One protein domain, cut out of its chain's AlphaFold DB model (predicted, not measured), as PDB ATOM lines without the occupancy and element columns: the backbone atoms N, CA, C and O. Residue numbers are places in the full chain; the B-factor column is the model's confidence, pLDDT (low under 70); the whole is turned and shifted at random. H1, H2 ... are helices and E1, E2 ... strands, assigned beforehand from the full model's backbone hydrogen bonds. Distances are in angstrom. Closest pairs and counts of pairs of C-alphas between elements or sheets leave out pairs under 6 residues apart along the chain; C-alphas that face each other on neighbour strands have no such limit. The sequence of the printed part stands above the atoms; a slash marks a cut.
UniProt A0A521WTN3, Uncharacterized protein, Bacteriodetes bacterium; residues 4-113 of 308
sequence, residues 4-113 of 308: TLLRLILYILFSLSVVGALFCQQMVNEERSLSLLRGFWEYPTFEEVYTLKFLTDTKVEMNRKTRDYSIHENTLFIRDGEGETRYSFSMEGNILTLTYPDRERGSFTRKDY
ATOM      1  N   THR A   4     173.775 141.769 160.476       93.44
ATOM      2  CA  THR A   4     172.740 141.453 159.483       93.44
ATOM      3  C   THR A   4     172.066 140.105 159.739       93.44
ATOM      4  O   THR A   4     170.842 140.018 159.673       93.44
ATOM      5  N   LEU A   5     172.836 139.073 160.104       92.44
ATOM      6  CA  LEU A   5     172.308 137.738 160.402       92.44
ATOM      7  C   LEU A   5     171.442 137.749 161.669       92.44
ATOM      8  O   LEU A   5     170.359 137.175 161.675       92.44
ATOM      9  N   LEU A   6     171.887 138.452 162.718       93.19
ATOM     10  CA  LEU A   6     171.116 138.588 163.959       93.19
ATOM     11  C   LEU A   6     169.772 139.291 163.715       93.19
ATOM     12  O   LEU A   6     168.746 138.837 164.211       93.19
ATOM     13  N   ARG A   7     169.761 140.365 162.914       92.25
ATOM     14  CA  ARG A   7     168.519 141.062 162.544       92.25
ATOM     15  C   ARG A   7     167.574 140.150 161.770       92.25
ATOM     16  O   ARG A   7     166.398 140.111 162.101       92.25
ATOM     17  N   LEU A   8     168.076 139.393 160.791       93.81
ATOM     18  CA  LEU A   8     167.254 138.453 160.025       93.81
ATOM     19  C   LEU A   8     166.611 137.388 160.928       93.81
ATOM     20  O   LEU A   8     165.415 137.146 160.813       93.81
ATOM     21  N   ILE A   9     167.376 136.805 161.858       94.12
ATOM     22  CA  ILE A   9     166.850 135.825 162.821       94.12
ATOM     23  C   ILE A   9     165.756 136.456 163.690       94.12
ATOM     24  O   ILE A   9     164.694 135.865 163.852       94.12
ATOM     25  N   LEU A  10     165.970 137.674 164.195       92.44
ATOM     26  CA  LEU A  10     164.960 138.388 164.981       92.44
ATOM     27  C   LEU A  10     163.692 138.688 164.166       92.44
ATOM     28  O   LEU A  10     162.597 138.506 164.686       92.44
ATOM     29  N   TYR A  11     163.812 139.075 162.893       94.06
ATOM     30  CA  TYR A  11     162.654 139.271 162.009       94.06
ATOM     31  C   TYR A  11     161.880 137.972 161.762       94.06
ATOM     32  O   TYR A  11     160.649 137.983 161.755       94.06
ATOM     33  N   ILE A  12     162.575 136.846 161.584       91.62
ATOM     34  CA  ILE A  12     161.934 135.538 161.407       91.62
ATOM     35  C   ILE A  12     161.211 135.119 162.693       91.62
ATOM     36  O   ILE A  12     160.044 134.751 162.639       91.62
ATOM     37  N   LEU A  13     161.854 135.238 163.856       90.06
ATOM     38  CA  LEU A  13     161.224 134.907 165.139       90.06
ATOM     39  C   LEU A  13     160.020 135.811 165.435       90.06
ATOM     40  O   LEU A  13     158.974 135.325 165.862       90.06
ATOM     41  N   PHE A  14     160.134 137.109 165.149       89.75
ATOM     42  CA  PHE A  14     159.039 138.058 165.323       89.75
ATOM     43  C   PHE A  14     157.867 137.757 164.377       89.75
ATOM     44  O   PHE A  14     156.724 137.678 164.822       89.75
ATOM     45  N   SER A  15     158.130 137.513 163.090       85.44
ATOM     46  CA  SER A  15     157.073 137.163 162.129       85.44
ATOM     47  C   SER A  15     156.386 135.839 162.473       85.44
ATOM     48  O   SER A  15     155.161 135.774 162.424       85.44
ATOM     49  N   LEU A  16     157.136 134.823 162.917       85.06
ATOM     50  CA  LEU A  16     156.565 133.567 163.413       85.06
ATOM     51  C   LEU A  16     155.661 133.787 164.636       85.06
ATOM     52  O   LEU A  16     154.576 133.209 164.686       85.06
ATOM     53  N   SER A  17     156.047 134.655 165.583       82.31
ATOM     54  CA  SER A  17     155.188 134.961 166.739       82.31
ATOM     55  C   SER A  17     153.885 135.665 166.349       82.31
ATOM     56  O   SER A  17     152.835 135.352 166.905       82.31
ATOM     57  N   VAL A  18     153.925 136.560 165.354       85.88
ATOM     58  CA  VAL A  18     152.735 137.289 164.888       85.88
ATOM     59  C   VAL A  18     151.765 136.350 164.169       85.88
ATOM     60  O   VAL A  18     150.566 136.395 164.430       85.88
ATOM     61  N   VAL A  19     152.270 135.466 163.303       86.38
ATOM     62  CA  VAL A  19     151.425 134.485 162.598       86.38
ATOM     63  C   VAL A  19     150.793 133.495 163.581       86.38
ATOM     64  O   VAL A  19     149.608 133.191 163.458       86.38
ATOM     65  N   GLY A  20     151.545 133.039 164.589       83.25
ATOM     66  CA  GLY A  20     151.011 132.168 165.639       83.25
ATOM     67  C   GLY A  20     149.881 132.824 166.438       83.25
ATOM     68  O   GLY A  20     148.843 132.203 166.652       83.25
ATOM     69  N   ALA A  21     150.041 134.097 166.814       84.06
ATOM     70  CA  ALA A  21     149.013 134.839 167.544       84.06
ATOM     71  C   ALA A  21     147.705 134.983 166.742       84.06
ATOM     72  O   ALA A  21     146.623 134.801 167.301       84.06
ATOM     73  N   LEU A  22     147.796 135.246 165.431       85.12
ATOM     74  CA  LEU A  22     146.626 135.344 164.551       85.12
ATOM     75  C   LEU A  22     145.853 134.021 164.465       85.12
ATOM     76  O   LEU A  22     144.626 134.024 164.537       85.12
ATOM     77  N   PHE A  23     146.560 132.892 164.359       85.44
ATOM     78  CA  PHE A  23     145.924 131.576 164.290       85.44
ATOM     79  C   PHE A  23     145.193 131.222 165.595       85.44
ATOM     80  O   PHE A  23     144.048 130.772 165.562       85.44
ATOM     81  N   CYS A  24     145.812 131.496 166.750       86.81
ATOM     82  CA  CYS A  24     145.162 131.299 168.047       86.81
ATOM     83  C   CYS A  24     143.899 132.159 168.188       86.81
ATOM     84  O   CYS A  24     142.873 131.673 168.658       86.81
ATOM     85  N   GLN A  25     143.947 133.419 167.745       90.31
ATOM     86  CA  GLN A  25     142.790 134.309 167.799       90.31
ATOM     87  C   GLN A  25     141.649 133.824 166.893       90.31
ATOM     88  O   GLN A  25     140.484 133.897 167.282       90.31
ATOM     89  N   GLN A  26     141.969 133.294 165.709       91.56
ATOM     90  CA  GLN A  26     140.973 132.723 164.804       91.56
ATOM     91  C   GLN A  26     140.255 131.524 165.433       91.56
ATOM     92  O   GLN A  26     139.027 131.481 165.405       91.56
ATOM     93  N   MET A  27     140.999 130.601 166.052       91.75
ATOM     94  CA  MET A  27     140.425 129.437 166.732       91.75
ATOM     95  C   MET A  27     139.500 129.856 167.884       91.75
ATOM     96  O   MET A  27     138.367 129.397 167.959       91.75
ATOM     97  N   VAL A  28     139.937 130.794 168.733       95.25
ATOM     98  CA  VAL A  28     139.108 131.333 169.828       95.25
ATOM     99  C   VAL A  28     137.824 131.974 169.288       95.25
ATOM    100  O   VAL A  28     136.755 131.781 169.859       95.25
ATOM    101  N   ASN A  29     137.901 132.720 168.182       94.44
ATOM    102  CA  ASN A  29     136.730 133.359 167.576       94.44
ATOM    103  C   ASN A  29     135.737 132.346 166.987       94.44
ATOM    104  O   ASN A  29     134.526 132.560 167.079       94.44
ATOM    105  N   GLU A  30     136.229 131.267 166.379       95.62
ATOM    106  CA  GLU A  30     135.396 130.183 165.850       95.62
ATOM    107  C   GLU A  30     134.676 129.452 166.987       95.62
ATOM    108  O   GLU A  30     133.449 129.357 166.977       95.62
ATOM    109  N   GLU A  31     135.418 129.069 168.025       97.06
ATOM    110  CA  GLU A  31     134.895 128.440 169.240       97.06
ATOM    111  C   GLU A  31     133.861 129.326 169.945       97.06
ATOM    112  O   GLU A  31     132.770 128.878 170.305       97.06
ATOM    113  N   ARG A  32     134.148 130.627 170.065       96.88
ATOM    114  CA  ARG A  32     133.197 131.608 170.599       96.88
ATOM    115  C   ARG A  32     131.936 131.682 169.747       96.88
ATOM    116  O   ARG A  32     130.839 131.759 170.290       96.88
ATOM    117  N   SER A  33     132.079 131.675 168.422       96.75
ATOM    118  CA  SER A  33     130.945 131.744 167.497       96.75
ATOM    119  C   SER A  33     130.066 130.499 167.587       96.75
ATOM    120  O   SER A  33     128.847 130.638 167.595       96.75
ATOM    121  N   LEU A  34     130.662 129.309 167.711       97.00
ATOM    122  CA  LEU A  34     129.937 128.056 167.938       97.00
ATOM    123  C   LEU A  34     129.141 128.104 169.246       97.00
ATOM    124  O   LEU A  34     127.941 127.830 169.234       97.00
ATOM    125  N   SER A  35     129.768 128.534 170.348       97.06
ATOM    126  CA  SER A  35     129.080 128.667 171.641       97.06
ATOM    127  C   SER A  35     127.951 129.684 171.584       97.06
ATOM    128  O   SER A  35     126.850 129.426 172.059       97.06
ATOM    129  N   LEU A  36     128.186 130.824 170.936       96.88
ATOM    130  CA  LEU A  36     127.168 131.850 170.789       96.88
ATOM    131  C   LEU A  36     126.029 131.421 169.862       96.88
ATOM    132  O   LEU A  36     124.909 131.831 170.111       96.88
ATOM    133  N   LEU A  37     126.245 130.624 168.817       97.25
ATOM    134  CA  LEU A  37     125.159 130.203 167.922       97.25
ATOM    135  C   LEU A  37     124.257 129.125 168.522       97.25
ATOM    136  O   LEU A  37     123.169 128.885 167.998       97.25
ATOM    137  N   ARG A  38     124.673 128.487 169.616       96.81
ATOM    138  CA  ARG A  38     123.930 127.401 170.247       96.81
ATOM    139  C   ARG A  38     122.491 127.792 170.598       96.81
ATOM    140  O   ARG A  38     122.201 128.936 170.953       96.81
ATOM    141  N   GLY A  39     121.589 126.818 170.480       96.69
ATOM    142  CA  GLY A  39     120.195 126.963 170.883       96.69
ATOM    143  C   GLY A  39     119.210 127.152 169.729       96.69
ATOM    144  O   GLY A  39     119.418 126.666 168.614       96.69
ATOM    145  N   PHE A  40     118.083 127.795 170.035       98.06
ATOM    146  CA  PHE A  40     116.928 127.952 169.153       98.06
ATOM    147  C   PHE A  40     116.673 129.422 168.829       98.06
ATOM    148  O   PHE A  40     116.618 130.277 169.716       98.06
ATOM    149  N   TRP A  41     116.470 129.696 167.547       98.50
ATOM    150  CA  TRP A  41     116.372 131.029 166.979       98.50
ATOM    151  C   TRP A  41     115.166 131.124 166.048       98.50
ATOM    152  O   TRP A  41     114.919 130.227 165.239       98.50
ATOM    153  N   GLU A  42     114.447 132.241 166.123       98.38
ATOM    154  CA  GLU A  42     113.239 132.474 165.330       98.38
ATOM    155  C   GLU A  42     113.290 133.810 164.598       98.38
ATOM    156  O   GLU A  42     113.618 134.840 165.187       98.38
ATOM    157  N   TYR A  43     112.890 133.804 163.330       97.81
ATOM    158  CA  TYR A  43     112.676 135.000 162.526       97.81
ATOM    159  C   TYR A  43     111.218 135.027 162.041       97.81
ATOM    160  O   TYR A  43     110.876 134.355 161.063       97.81
ATOM    161  N   PRO A  44     110.327 135.746 162.750       96.12
ATOM    162  CA  PRO A  44     108.940 135.883 162.338       96.12
ATOM    163  C   PRO A  44     108.822 136.875 161.177       96.12
ATOM    164  O   PRO A  44     109.291 138.011 161.258       96.12
ATOM    165  N   THR A  45     108.139 136.459 160.119       95.44
ATOM    166  CA  THR A  45     107.676 137.323 159.028       95.44
ATOM    167  C   THR A  45     106.155 137.446 159.064       95.44
ATOM    168  O   THR A  45     105.491 136.886 159.936       95.44
ATOM    169  N   PHE A  46     105.583 138.199 158.124       95.88
ATOM    170  CA  PHE A  46     104.130 138.327 158.013       95.88
ATOM    171  C   PHE A  46     103.442 137.018 157.607       95.88
ATOM    172  O   PHE A  46     102.286 136.811 157.968       95.88
ATOM    173  N   GLU A  47     104.134 136.157 156.860       96.06
ATOM    174  CA  GLU A  47     103.557 134.940 156.282       96.06
ATOM    175  C   GLU A  47     103.948 133.690 157.072       96.06
ATOM    176  O   GLU A  47     103.125 132.797 157.278       96.06
ATOM    177  N   GLU A  48     105.193 133.634 157.547       96.81
ATOM    178  CA  GLU A  48     105.747 132.450 158.198       96.81
ATOM    179  C   GLU A  48     106.770 132.773 159.292       96.81
ATOM    180  O   GLU A  48     107.289 133.885 159.395       96.81
ATOM    181  N   VAL A  49     107.070 131.776 160.128       97.19
ATOM    182  CA  VAL A  49     108.139 131.845 161.130       97.19
ATOM    183  C   VAL A  49     109.270 130.935 160.683       97.19
ATOM    184  O   VAL A  49     109.125 129.711 160.680       97.19
ATOM    185  N   TYR A  50     110.403 131.538 160.335       97.69
ATOM    186  CA  TYR A  50     111.619 130.796 160.042       97.69
ATOM    187  C   TYR A  50     112.304 130.388 161.334       97.69
ATOM    188  O   TYR A  50     112.397 131.177 162.278       97.69
ATOM    189  N   THR A  51     112.818 129.163 161.365       98.25
ATOM    190  CA  THR A  51     113.469 128.614 162.551       98.25
ATOM    191  C   THR A  51     114.862 128.090 162.241       98.25
ATOM    192  O   THR A  51     115.087 127.435 161.218       98.25
ATOM    193  N   LEU A  52     115.791 128.360 163.159       98.19
ATOM    194  CA  LEU A  52     117.135 127.795 163.179       98.19
ATOM    195  C   LEU A  52     117.390 127.180 164.552       98.19
ATOM    196  O   LEU A  52     117.213 127.835 165.578       98.19
ATOM    197  N   LYS A  53     117.821 125.922 164.579       98.19
ATOM    198  CA  LYS A  53     118.205 125.230 165.808       98.19
ATOM    199  C   LYS A  53     119.582 124.605 165.642       98.19
ATOM    200  O   LYS A  53     119.739 123.668 164.864       98.19
ATOM    201  N   PHE A  54     120.571 125.109 166.366       97.75
ATOM    202  CA  PHE A  54     121.924 124.556 166.365       97.75
ATOM    203  C   PHE A  54     121.971 123.390 167.358       97.75
ATOM    204  O   PHE A  54     121.917 123.598 168.568       97.75
ATOM    205  N   LEU A  55     121.964 122.161 166.828       96.12
ATOM    206  CA  LEU A  55     121.798 120.917 167.588       96.12
ATOM    207  C   LEU A  55     123.121 120.382 168.141       96.12
ATOM    208  O   LEU A  55     123.163 119.898 169.265       96.12
ATOM    209  N   THR A  56     124.159 120.421 167.309       96.56
ATOM    210  CA  THR A  56     125.548 120.034 167.608       96.56
ATOM    211  C   THR A  56     126.473 121.061 166.956       96.56
ATOM    212  O   THR A  56     125.988 121.898 166.193       96.56
ATOM    213  N   ASP A  57     127.783 120.977 167.175       96.75
ATOM    214  CA  ASP A  57     128.750 121.870 166.508       96.75
ATOM    215  C   ASP A  57     128.800 121.695 164.977       96.75
ATOM    216  O   ASP A  57     129.379 122.511 164.261       96.75
ATOM    217  N   THR A  58     128.176 120.633 164.461       97.38
ATOM    218  CA  THR A  58     128.167 120.288 163.035       97.38
ATOM    219  C   THR A  58     126.766 120.137 162.454       97.38
ATOM    220  O   THR A  58     126.635 119.931 161.249       97.38
ATOM    221  N   LYS A  59     125.708 120.167 163.273       97.81
ATOM    222  CA  LYS A  59     124.324 119.938 162.836       97.81
ATOM    223  C   LYS A  59     123.431 121.115 163.185       97.81
ATOM    224  O   LYS A  59     123.282 121.485 164.346       97.81
ATOM    225  N   VAL A  60     122.754 121.635 162.169       98.19
ATOM    226  CA  VAL A  60     121.745 122.687 162.302       98.19
ATOM    227  C   VAL A  60     120.432 122.193 161.716       98.19
ATOM    228  O   VAL A  60     120.404 121.578 160.653       98.19
ATOM    229  N   GLU A  61     119.325 122.434 162.401       97.94
ATOM    230  CA  GLU A  61     117.989 122.262 161.849       97.94
ATOM    231  C   GLU A  61     117.474 123.615 161.366       97.94
ATOM    232  O   GLU A  61     117.258 124.529 162.159       97.94
ATOM    233  N   MET A  62     117.283 123.739 160.054       97.00
ATOM    234  CA  MET A  62     116.729 124.930 159.414       97.00
ATOM    235  C   MET A  62     115.364 124.584 158.832       97.00
ATOM    236  O   MET A  62     115.260 123.683 157.995       97.00
ATOM    237  N   ASN A  63     114.313 125.272 159.283       95.56
ATOM    238  CA  ASN A  63     112.933 125.036 158.849       95.56
ATOM    239  C   ASN A  63     112.550 123.539 158.897       95.56
ATOM    240  O   ASN A  63     112.033 122.979 157.926       95.56
ATOM    241  N   ARG A  64     112.842 122.875 160.030       95.44
ATOM    242  CA  ARG A  64     112.590 121.439 160.298       95.44
ATOM    243  C   ARG A  64     113.397 120.453 159.442       95.44
ATOM    244  O   ARG A  64     113.052 119.276 159.364       95.44
ATOM    245  N   LYS A  65     114.458 120.910 158.772       97.38
ATOM    246  CA  LYS A  65     115.390 120.048 158.035       97.38
ATOM    247  C   LYS A  65     116.769 120.120 158.668       97.38
ATOM    248  O   LYS A  65     117.396 121.175 158.667       97.38
ATOM    249  N   THR A  66     117.255 118.989 159.167       97.94
ATOM    250  CA  THR A  66     118.619 118.871 159.690       97.94
ATOM    251  C   THR A  66     119.635 118.856 158.551       97.94
ATOM    252  O   THR A  66     119.480 118.123 157.572       97.94
ATOM    253  N   ARG A  67     120.686 119.661 158.687       97.94
ATOM    254  CA  ARG A  67     121.780 119.849 157.733       97.94
ATOM    255  C   ARG A  67     123.116 119.831 158.458       97.94
ATOM    256  O   ARG A  67     123.181 120.100 159.657       97.94
ATOM    257  N   ASP A  68     124.163 119.514 157.711       98.12
ATOM    258  CA  ASP A  68     125.531 119.726 158.169       98.12
ATOM    259  C   ASP A  68     125.907 121.195 158.001       98.12
ATOM    260  O   ASP A  68     125.529 121.819 157.004       98.12
ATOM    261  N   TYR A  69     126.658 121.737 158.954       98.38
ATOM    262  CA  TYR A  69     127.224 123.071 158.830       98.38
ATOM    263  C   TYR A  69     128.672 123.144 159.314       98.38
ATOM    264  O   TYR A  69     129.144 122.277 160.048       98.38
ATOM    265  N   SER A  70     129.367 124.196 158.892       97.62
ATOM    266  CA  SER A  70     130.632 124.645 159.474       97.62
ATOM    267  C   SER A  70     130.673 126.170 159.544       97.62
ATOM    268  O   SER A  70     129.850 126.855 158.927       97.62
ATOM    269  N   ILE A  71     131.607 126.717 160.320       97.31
ATOM    270  CA  ILE A  71     131.799 128.161 160.468       97.31
ATOM    271  C   ILE A  71     133.238 128.495 160.124       97.31
ATOM    272  O   ILE A  71     134.151 127.936 160.712       97.31
ATOM    273  N   HIS A  72     133.443 129.451 159.224       95.69
ATOM    274  CA  HIS A  72     134.761 130.033 158.983       95.69
ATOM    275  C   HIS A  72     134.613 131.542 158.815       95.69
ATOM    276  O   HIS A  72     133.763 131.987 158.048       95.69
ATOM    277  N   GLU A  73     135.418 132.329 159.536       93.00
ATOM    278  CA  GLU A  73     135.482 133.794 159.378       93.00
ATOM    279  C   GLU A  73     134.095 134.474 159.405       93.00
ATOM    280  O   GLU A  73     133.721 135.202 158.485       93.00
ATOM    281  N   ASN A  74     133.280 134.187 160.431       95.56
ATOM    282  CA  ASN A  74     131.918 134.734 160.566       95.56
ATOM    283  C   ASN A  74     130.986 134.401 159.384       95.56
ATOM    284  O   ASN A  74     129.996 135.090 159.131       95.56
ATOM    285  N   THR A  75     131.294 133.332 158.654       97.75
ATOM    286  CA  THR A  75     130.454 132.788 157.594       97.75
ATOM    287  C   THR A  75     130.016 131.387 157.983       97.75
ATOM    288  O   THR A  75     130.837 130.524 158.283       97.75
ATOM    289  N   LEU A  76     128.705 131.181 157.991       98.12
ATOM    290  CA  LEU A  76     128.058 129.898 158.190       98.12
ATOM    291  C   LEU A  76     127.932 129.207 156.829       98.12
ATOM    292  O   LEU A  76     127.332 129.748 155.898       98.12
ATOM    293  N   PHE A  77     128.496 128.014 156.716       98.06
ATOM    294  CA  PHE A  77     128.426 127.170 155.531       98.06
ATOM    295  C   PHE A  77     127.441 126.050 155.824       98.06
ATOM    296  O   PHE A  77     127.726 125.203 156.661       98.06
ATOM    297  N   ILE A  78     126.279 126.042 155.171       98.06
ATOM    298  CA  ILE A  78     125.281 124.978 155.330       98.06
ATOM    299  C   ILE A  78     125.340 124.085 154.100       98.06
ATOM    300  O   ILE A  78     125.136 124.552 152.978       98.06
ATOM    301  N   ARG A  79     125.599 122.794 154.307       97.38
ATOM    302  CA  ARG A  79     125.604 121.796 153.237       97.38
ATOM    303  C   ARG A  79     124.223 121.186 153.086       97.38
ATOM    304  O   ARG A  79     123.660 120.615 154.024       97.38
ATOM    305  N   ASP A  80     123.688 121.283 151.884       92.56
ATOM    306  CA  ASP A  80     122.490 120.580 151.466       92.56
ATOM    307  C   ASP A  80     122.825 119.551 150.373       92.56
ATOM    308  O   ASP A  80     123.983 119.299 150.051       92.56
ATOM    309  N   GLY A  81     121.804 118.861 149.862       90.50
ATOM    310  CA  GLY A  81     122.004 117.850 148.820       90.50
ATOM    311  C   GLY A  81     122.392 118.440 147.460       90.50
ATOM    312  O   GLY A  81     122.726 117.679 146.558       90.50
ATOM    313  N   GLU A  82     122.326 119.763 147.305       93.25
ATOM    314  CA  GLU A  82     122.563 120.490 146.057       93.25
ATOM    315  C   GLU A  82     123.899 121.248 146.085       93.25
ATOM    316  O   GLU A  82     124.451 121.568 145.032       93.25
ATOM    317  N   GLY A  83     124.467 121.477 147.271       96.00
ATOM    318  CA  GLY A  83     125.782 122.068 147.444       96.00
ATOM    319  C   GLY A  83     126.006 122.639 148.839       96.00
ATOM    320  O   GLY A  83     125.517 122.136 149.847       96.00
ATOM    321  N   GLU A  84     126.812 123.693 148.894       97.50
ATOM    322  CA  GLU A  84     127.127 124.422 150.117       97.50
ATOM    323  C   GLU A  84     126.677 125.873 149.950       97.50
ATOM    324  O   GLU A  84     127.152 126.584 149.060       97.50
ATOM    325  N   THR A  85     125.758 126.310 150.808       97.88
ATOM    326  CA  THR A  85     125.258 127.685 150.827       97.88
ATOM    327  C   THR A  85     125.966 128.477 151.920       97.88
ATOM    328  O   THR A  85     126.180 127.978 153.025       97.88
ATOM    329  N   ARG A  86     126.349 129.718 151.604       98.00
ATOM    330  CA  ARG A  86     127.134 130.596 152.481       98.00
ATOM    331  C   ARG A  86     126.264 131.711 153.042       98.00
ATOM    332  O   ARG A  86     125.628 132.427 152.271       98.00
ATOM    333  N   TYR A  87     126.312 131.893 154.355       98.00
ATOM    334  CA  TYR A  87     125.604 132.951 155.069       98.00
ATOM    335  C   TYR A  87     126.598 133.716 155.936       98.00
ATOM    336  O   TYR A  87     127.110 133.181 156.916       98.00
ATOM    337  N   SER A  88     126.886 134.972 155.604       98.06
ATOM    338  CA  SER A  88     127.642 135.820 156.532       98.06
ATOM    339  C   SER A  88     126.760 136.140 157.734       98.06
ATOM    340  O   SER A  88     125.575 136.420 157.553       98.06
ATOM    341  N   PHE A  89     127.308 136.114 158.945       98.19
ATOM    342  CA  PHE A  89     126.524 136.370 160.148       98.19
ATOM    343  C   PHE A  89     127.194 137.335 161.120       98.19
ATOM    344  O   PHE A  89     128.416 137.461 161.189       98.19
ATOM    345  N   SER A  90     126.359 137.999 161.910       97.50
ATOM    346  CA  SER A  90     126.766 138.798 163.063       97.50
ATOM    347  C   SER A  90     125.805 138.556 164.219       97.50
ATOM    348  O   SER A  90     124.619 138.306 164.000       97.50
ATOM    349  N   MET A  91     126.303 138.654 165.450       96.38
ATOM    350  CA  MET A  91     125.500 138.483 166.660       96.38
ATOM    351  C   MET A  91     125.603 139.718 167.546       96.38
ATOM    352  O   MET A  91     126.697 140.228 167.776       96.38
ATOM    353  N   GLU A  92     124.460 140.166 168.051       96.69
ATOM    354  CA  GLU A  92     124.351 141.244 169.030       96.69
ATOM    355  C   GLU A  92     123.366 140.807 170.120       96.69
ATOM    356  O   GLU A  92     122.148 140.799 169.929       96.69
ATOM    357  N   GLY A  93     123.908 140.350 171.254       94.56
ATOM    358  CA  GLY A  93     123.121 139.734 172.322       94.56
ATOM    359  C   GLY A  93     122.302 138.545 171.809       94.56
ATOM    360  O   GLY A  93     122.847 137.584 171.269       94.56
ATOM    361  N   ASN A  94     120.978 138.642 171.939       97.00
ATOM    362  CA  ASN A  94     120.030 137.611 171.510       97.00
ATOM    363  C   ASN A  94     119.555 137.766 170.058       97.00
ATOM    364  O   ASN A  94     118.565 137.144 169.681       97.00
ATOM    365  N   ILE A  95     120.227 138.582 169.244       98.19
ATOM    366  CA  ILE A  95     119.883 138.791 167.835       98.19
ATOM    367  C   ILE A  95     121.000 138.234 166.947       98.19
ATOM    368  O   ILE A  95     122.137 138.700 166.990       98.19
ATOM    369  N   LEU A  96     120.657 137.259 166.108       98.50
ATOM    370  CA  LEU A  96     121.497 136.712 165.045       98.50
ATOM    371  C   LEU A  96     121.053 137.319 163.718       98.50
ATOM    372  O   LEU A  96     119.939 137.079 163.264       98.50
ATOM    373  N   THR A  97     121.923 138.084 163.070       98.44
ATOM    374  CA  THR A  97     121.659 138.595 161.722       98.44
ATOM    375  C   THR A  97     122.403 137.746 160.705       98.44
ATOM    376  O   THR A  97     123.630 137.691 160.737       98.44
ATOM    377  N   LEU A  98     121.665 137.111 159.798       98.31
ATOM    378  CA  LEU A  98     122.202 136.394 158.645       98.31
ATOM    379  C   LEU A  98     122.086 137.262 157.393       98.31
ATOM    380  O   LEU A  98     121.052 137.886 157.165       98.31
ATOM    381  N   THR A  99     123.132 137.280 156.574       98.38
ATOM    382  CA  THR A  99     123.114 137.834 155.217       98.38
ATOM    383  C   THR A  99     123.052 136.678 154.228       98.38
ATOM    384  O   THR A  99     123.978 135.868 154.157       98.38
ATOM    385  N   TYR A 100     121.948 136.603 153.491       97.12
ATOM    386  CA  TYR A 100     121.678 135.582 152.485       97.12
ATOM    387  C   TYR A 100     122.542 135.793 151.221       97.12
ATOM    388  O   TYR A 100     123.096 136.881 151.021       97.12
ATOM    389  N   PRO A 101     122.679 134.782 150.339       96.50
ATOM    390  CA  PRO A 101     123.466 134.899 149.103       96.50
ATOM    391  C   PRO A 101     123.020 136.022 148.153       96.50
ATOM    392  O   PRO A 101     123.838 136.589 147.427       96.50
ATOM    393  N   ASP A 102     121.734 136.367 148.171       97.31
ATOM    394  CA  ASP A 102     121.129 137.488 147.437       97.31
ATOM    395  C   ASP A 102     121.362 138.859 148.103       97.31
ATOM    396  O   ASP A 102     120.984 139.890 147.545       97.31
ATOM    397  N   ARG A 103     122.076 138.881 149.238       97.06
ATOM    398  CA  ARG A 103     122.386 140.037 150.096       97.06
ATOM    399  C   ARG A 103     121.219 140.549 150.931       97.06
ATOM    400  O   ARG A 103     121.379 141.572 151.603       97.06
ATOM    401  N   GLU A 104     120.086 139.859 150.933       97.38
ATOM    402  CA  GLU A 104     119.034 140.142 151.898       97.38
ATOM    403  C   GLU A 104     119.510 139.804 153.314       97.38
ATOM    404  O   GLU A 104     120.465 139.046 153.517       97.38
ATOM    405  N   ARG A 105     118.870 140.402 154.321       97.81
ATOM    406  CA  ARG A 105     119.217 140.182 155.727       97.81
ATOM    407  C   ARG A 105     118.018 139.665 156.498       97.81
ATOM    408  O   ARG A 105     116.947 140.261 156.432       97.81
ATOM    409  N   GLY A 106     118.226 138.602 157.266       97.25
ATOM    410  CA  GLY A 106     117.256 138.066 158.220       97.25
ATOM    411  C   GLY A 106     117.777 138.220 159.642       97.25
ATOM    412  O   GLY A 106     118.930 137.888 159.909       97.25
ATOM    413  N   SER A 107     116.938 138.711 160.552       98.25
ATOM    414  CA  SER A 107     117.289 138.890 161.965       98.25
ATOM    415  C   SER A 107     116.499 137.913 162.824       98.25
ATOM    416  O   SER A 107     115.296 138.066 163.015       98.25
ATOM    417  N   PHE A 108     117.189 136.909 163.345       98.56
ATOM    418  CA  PHE A 108     116.631 135.887 164.210       98.56
ATOM    419  C   PHE A 108     116.814 136.277 165.674       98.56
ATOM    420  O   PHE A 108     117.895 136.688 166.087       98.56
ATOM    421  N   THR A 109     115.772 136.091 166.474       98.50
ATOM    422  CA  THR A 109     115.807 136.296 167.921       98.50
ATOM    423  C   THR A 109     115.978 134.955 168.620       98.50
ATOM    424  O   THR A 109     115.220 134.019 168.350       98.50
ATOM    425  N   ARG A 110     116.940 134.860 169.540       98.25
ATOM    426  CA  ARG A 110     117.141 133.673 170.373       98.25
ATOM    427  C   ARG A 110     115.943 133.472 171.289       98.25
ATOM    428  O   ARG A 110     115.476 134.404 171.944       98.25
ATOM    429  N   LYS A 111     115.446 132.246 171.320       97.88
ATOM    430  CA  LYS A 111     114.341 131.803 172.173       97.88
ATOM    431  C   LYS A 111     114.798 130.825 173.241       97.88
ATOM    432  O   LYS A 111     114.175 130.764 174.292       97.88
ATOM    433  N   ASP A 112     115.867 130.087 172.965       97.31
ATOM    434  CA  ASP A 112     116.420 129.080 173.859       97.31
ATOM    435  C   ASP A 112     117.931 128.960 173.646       97.31
ATOM    436  O   ASP A 112     118.396 129.152 172.522       97.31
ATOM    437  N   TYR A 113     118.687 128.638 174.694       94.56
ATOM    438  CA  TYR A 113     120.143 128.474 174.642       94.56
ATOM    439  C   TYR A 113     120.598 127.040 174.334       94.56
ATOM    440  O   TYR A 113     121.770 126.830 174.042       94.56
TER     441      TYR A 113
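Overview. This is residues 4 to 113 of the 308 residues of an uncharacterized protein of Bacteriodetes bacterium (UniProt A0A521WTN3). A closed barrel of eight antiparallel strands, E1 to E8, has one long helix, H1, as a stem: residues 26 to 37 of H1 pack on the barrel and residues 4 to 25 stick out free. The printed part has 110 residues, with one named helix followed by eight named strands along the chain; round the ring run E1, E2, E3, E4, E5, E6, E7, E8 and back to E1. The class is mixed, helices and strands. The whole is loose, with a radius of gyration of the C-alphas of 18.7 A, and spans 69 by 32 by 26 A, the free part of H1 making the length.

Along the chain. The barrel's strands are E1, residues 39 to 44, 16.7 A long; E2, 49 to 54, 16.4 A; E3, 59 to 62, 9.7 A; E4, 65 to 72, 21.8 A; E5, 75 to 79, 12.8 A; E6, 84 to 92, 25.5 A; E7, 95 to 99, 13.1 A; and E8, 105 to 112, 21.4 A. E1 begins at C-alpha 39, (120.195, 126.963, 170.883), and E8 ends at C-alpha 112, (116.420, 129.080, 173.859). H1, residues 4 to 37, is 49.6 A long and begins at C-alpha 4, (172.740, 141.453, 159.483).

Arrangement. E1 to E8 form a meander, each strand the antiparallel neighbour of the one before. E8 and E1 close the ring at 131 degrees between their directions, with N 109 and O 42 at 2.8 A and N 111 and O 40 at 2.8 A. E1 and E2 are a hairpin at 164 degrees, with N 41 and O 52 at 2.8 A. The pairing of E4 is staggered: residues 65 to 68 pair with E3, N 67 and O 60 at 2.8 A, and residues 68 to 72 with E5, N 77 and O 70 at 2.8 A. E6 is staggered too, pairing with E5 over residues 84 to 88, N 76 and O 87 at 2.8 A, and with E7 over residues 88 to 92, N 99 and O 88 at 2.8 A. H1 is on the barrel, outside it, at a height over the sheet of 14.0 A. It lies over E5, and only just not over E6, on which 2 of its C-alphas fall. It runs across the strands, at 64 degrees to E5 on the local plane. The closest C-alphas of H1 and E4 are those of Glu 30 and Ile 71, 6.8 A apart. In H1 every O i to N i+4 pair is within hydrogen-bond range.

Size, cuts and confidence. The two C-alphas farthest apart are those of Thr 4 and Glu 47, 69.6 A. Without residues 4 to 25 the body spans 39 by 32 by 24 A. The printed part has no cut, and its links between named elements are tight. The mean pLDDT of the printed part is 95.3, and no printed residue is under 70.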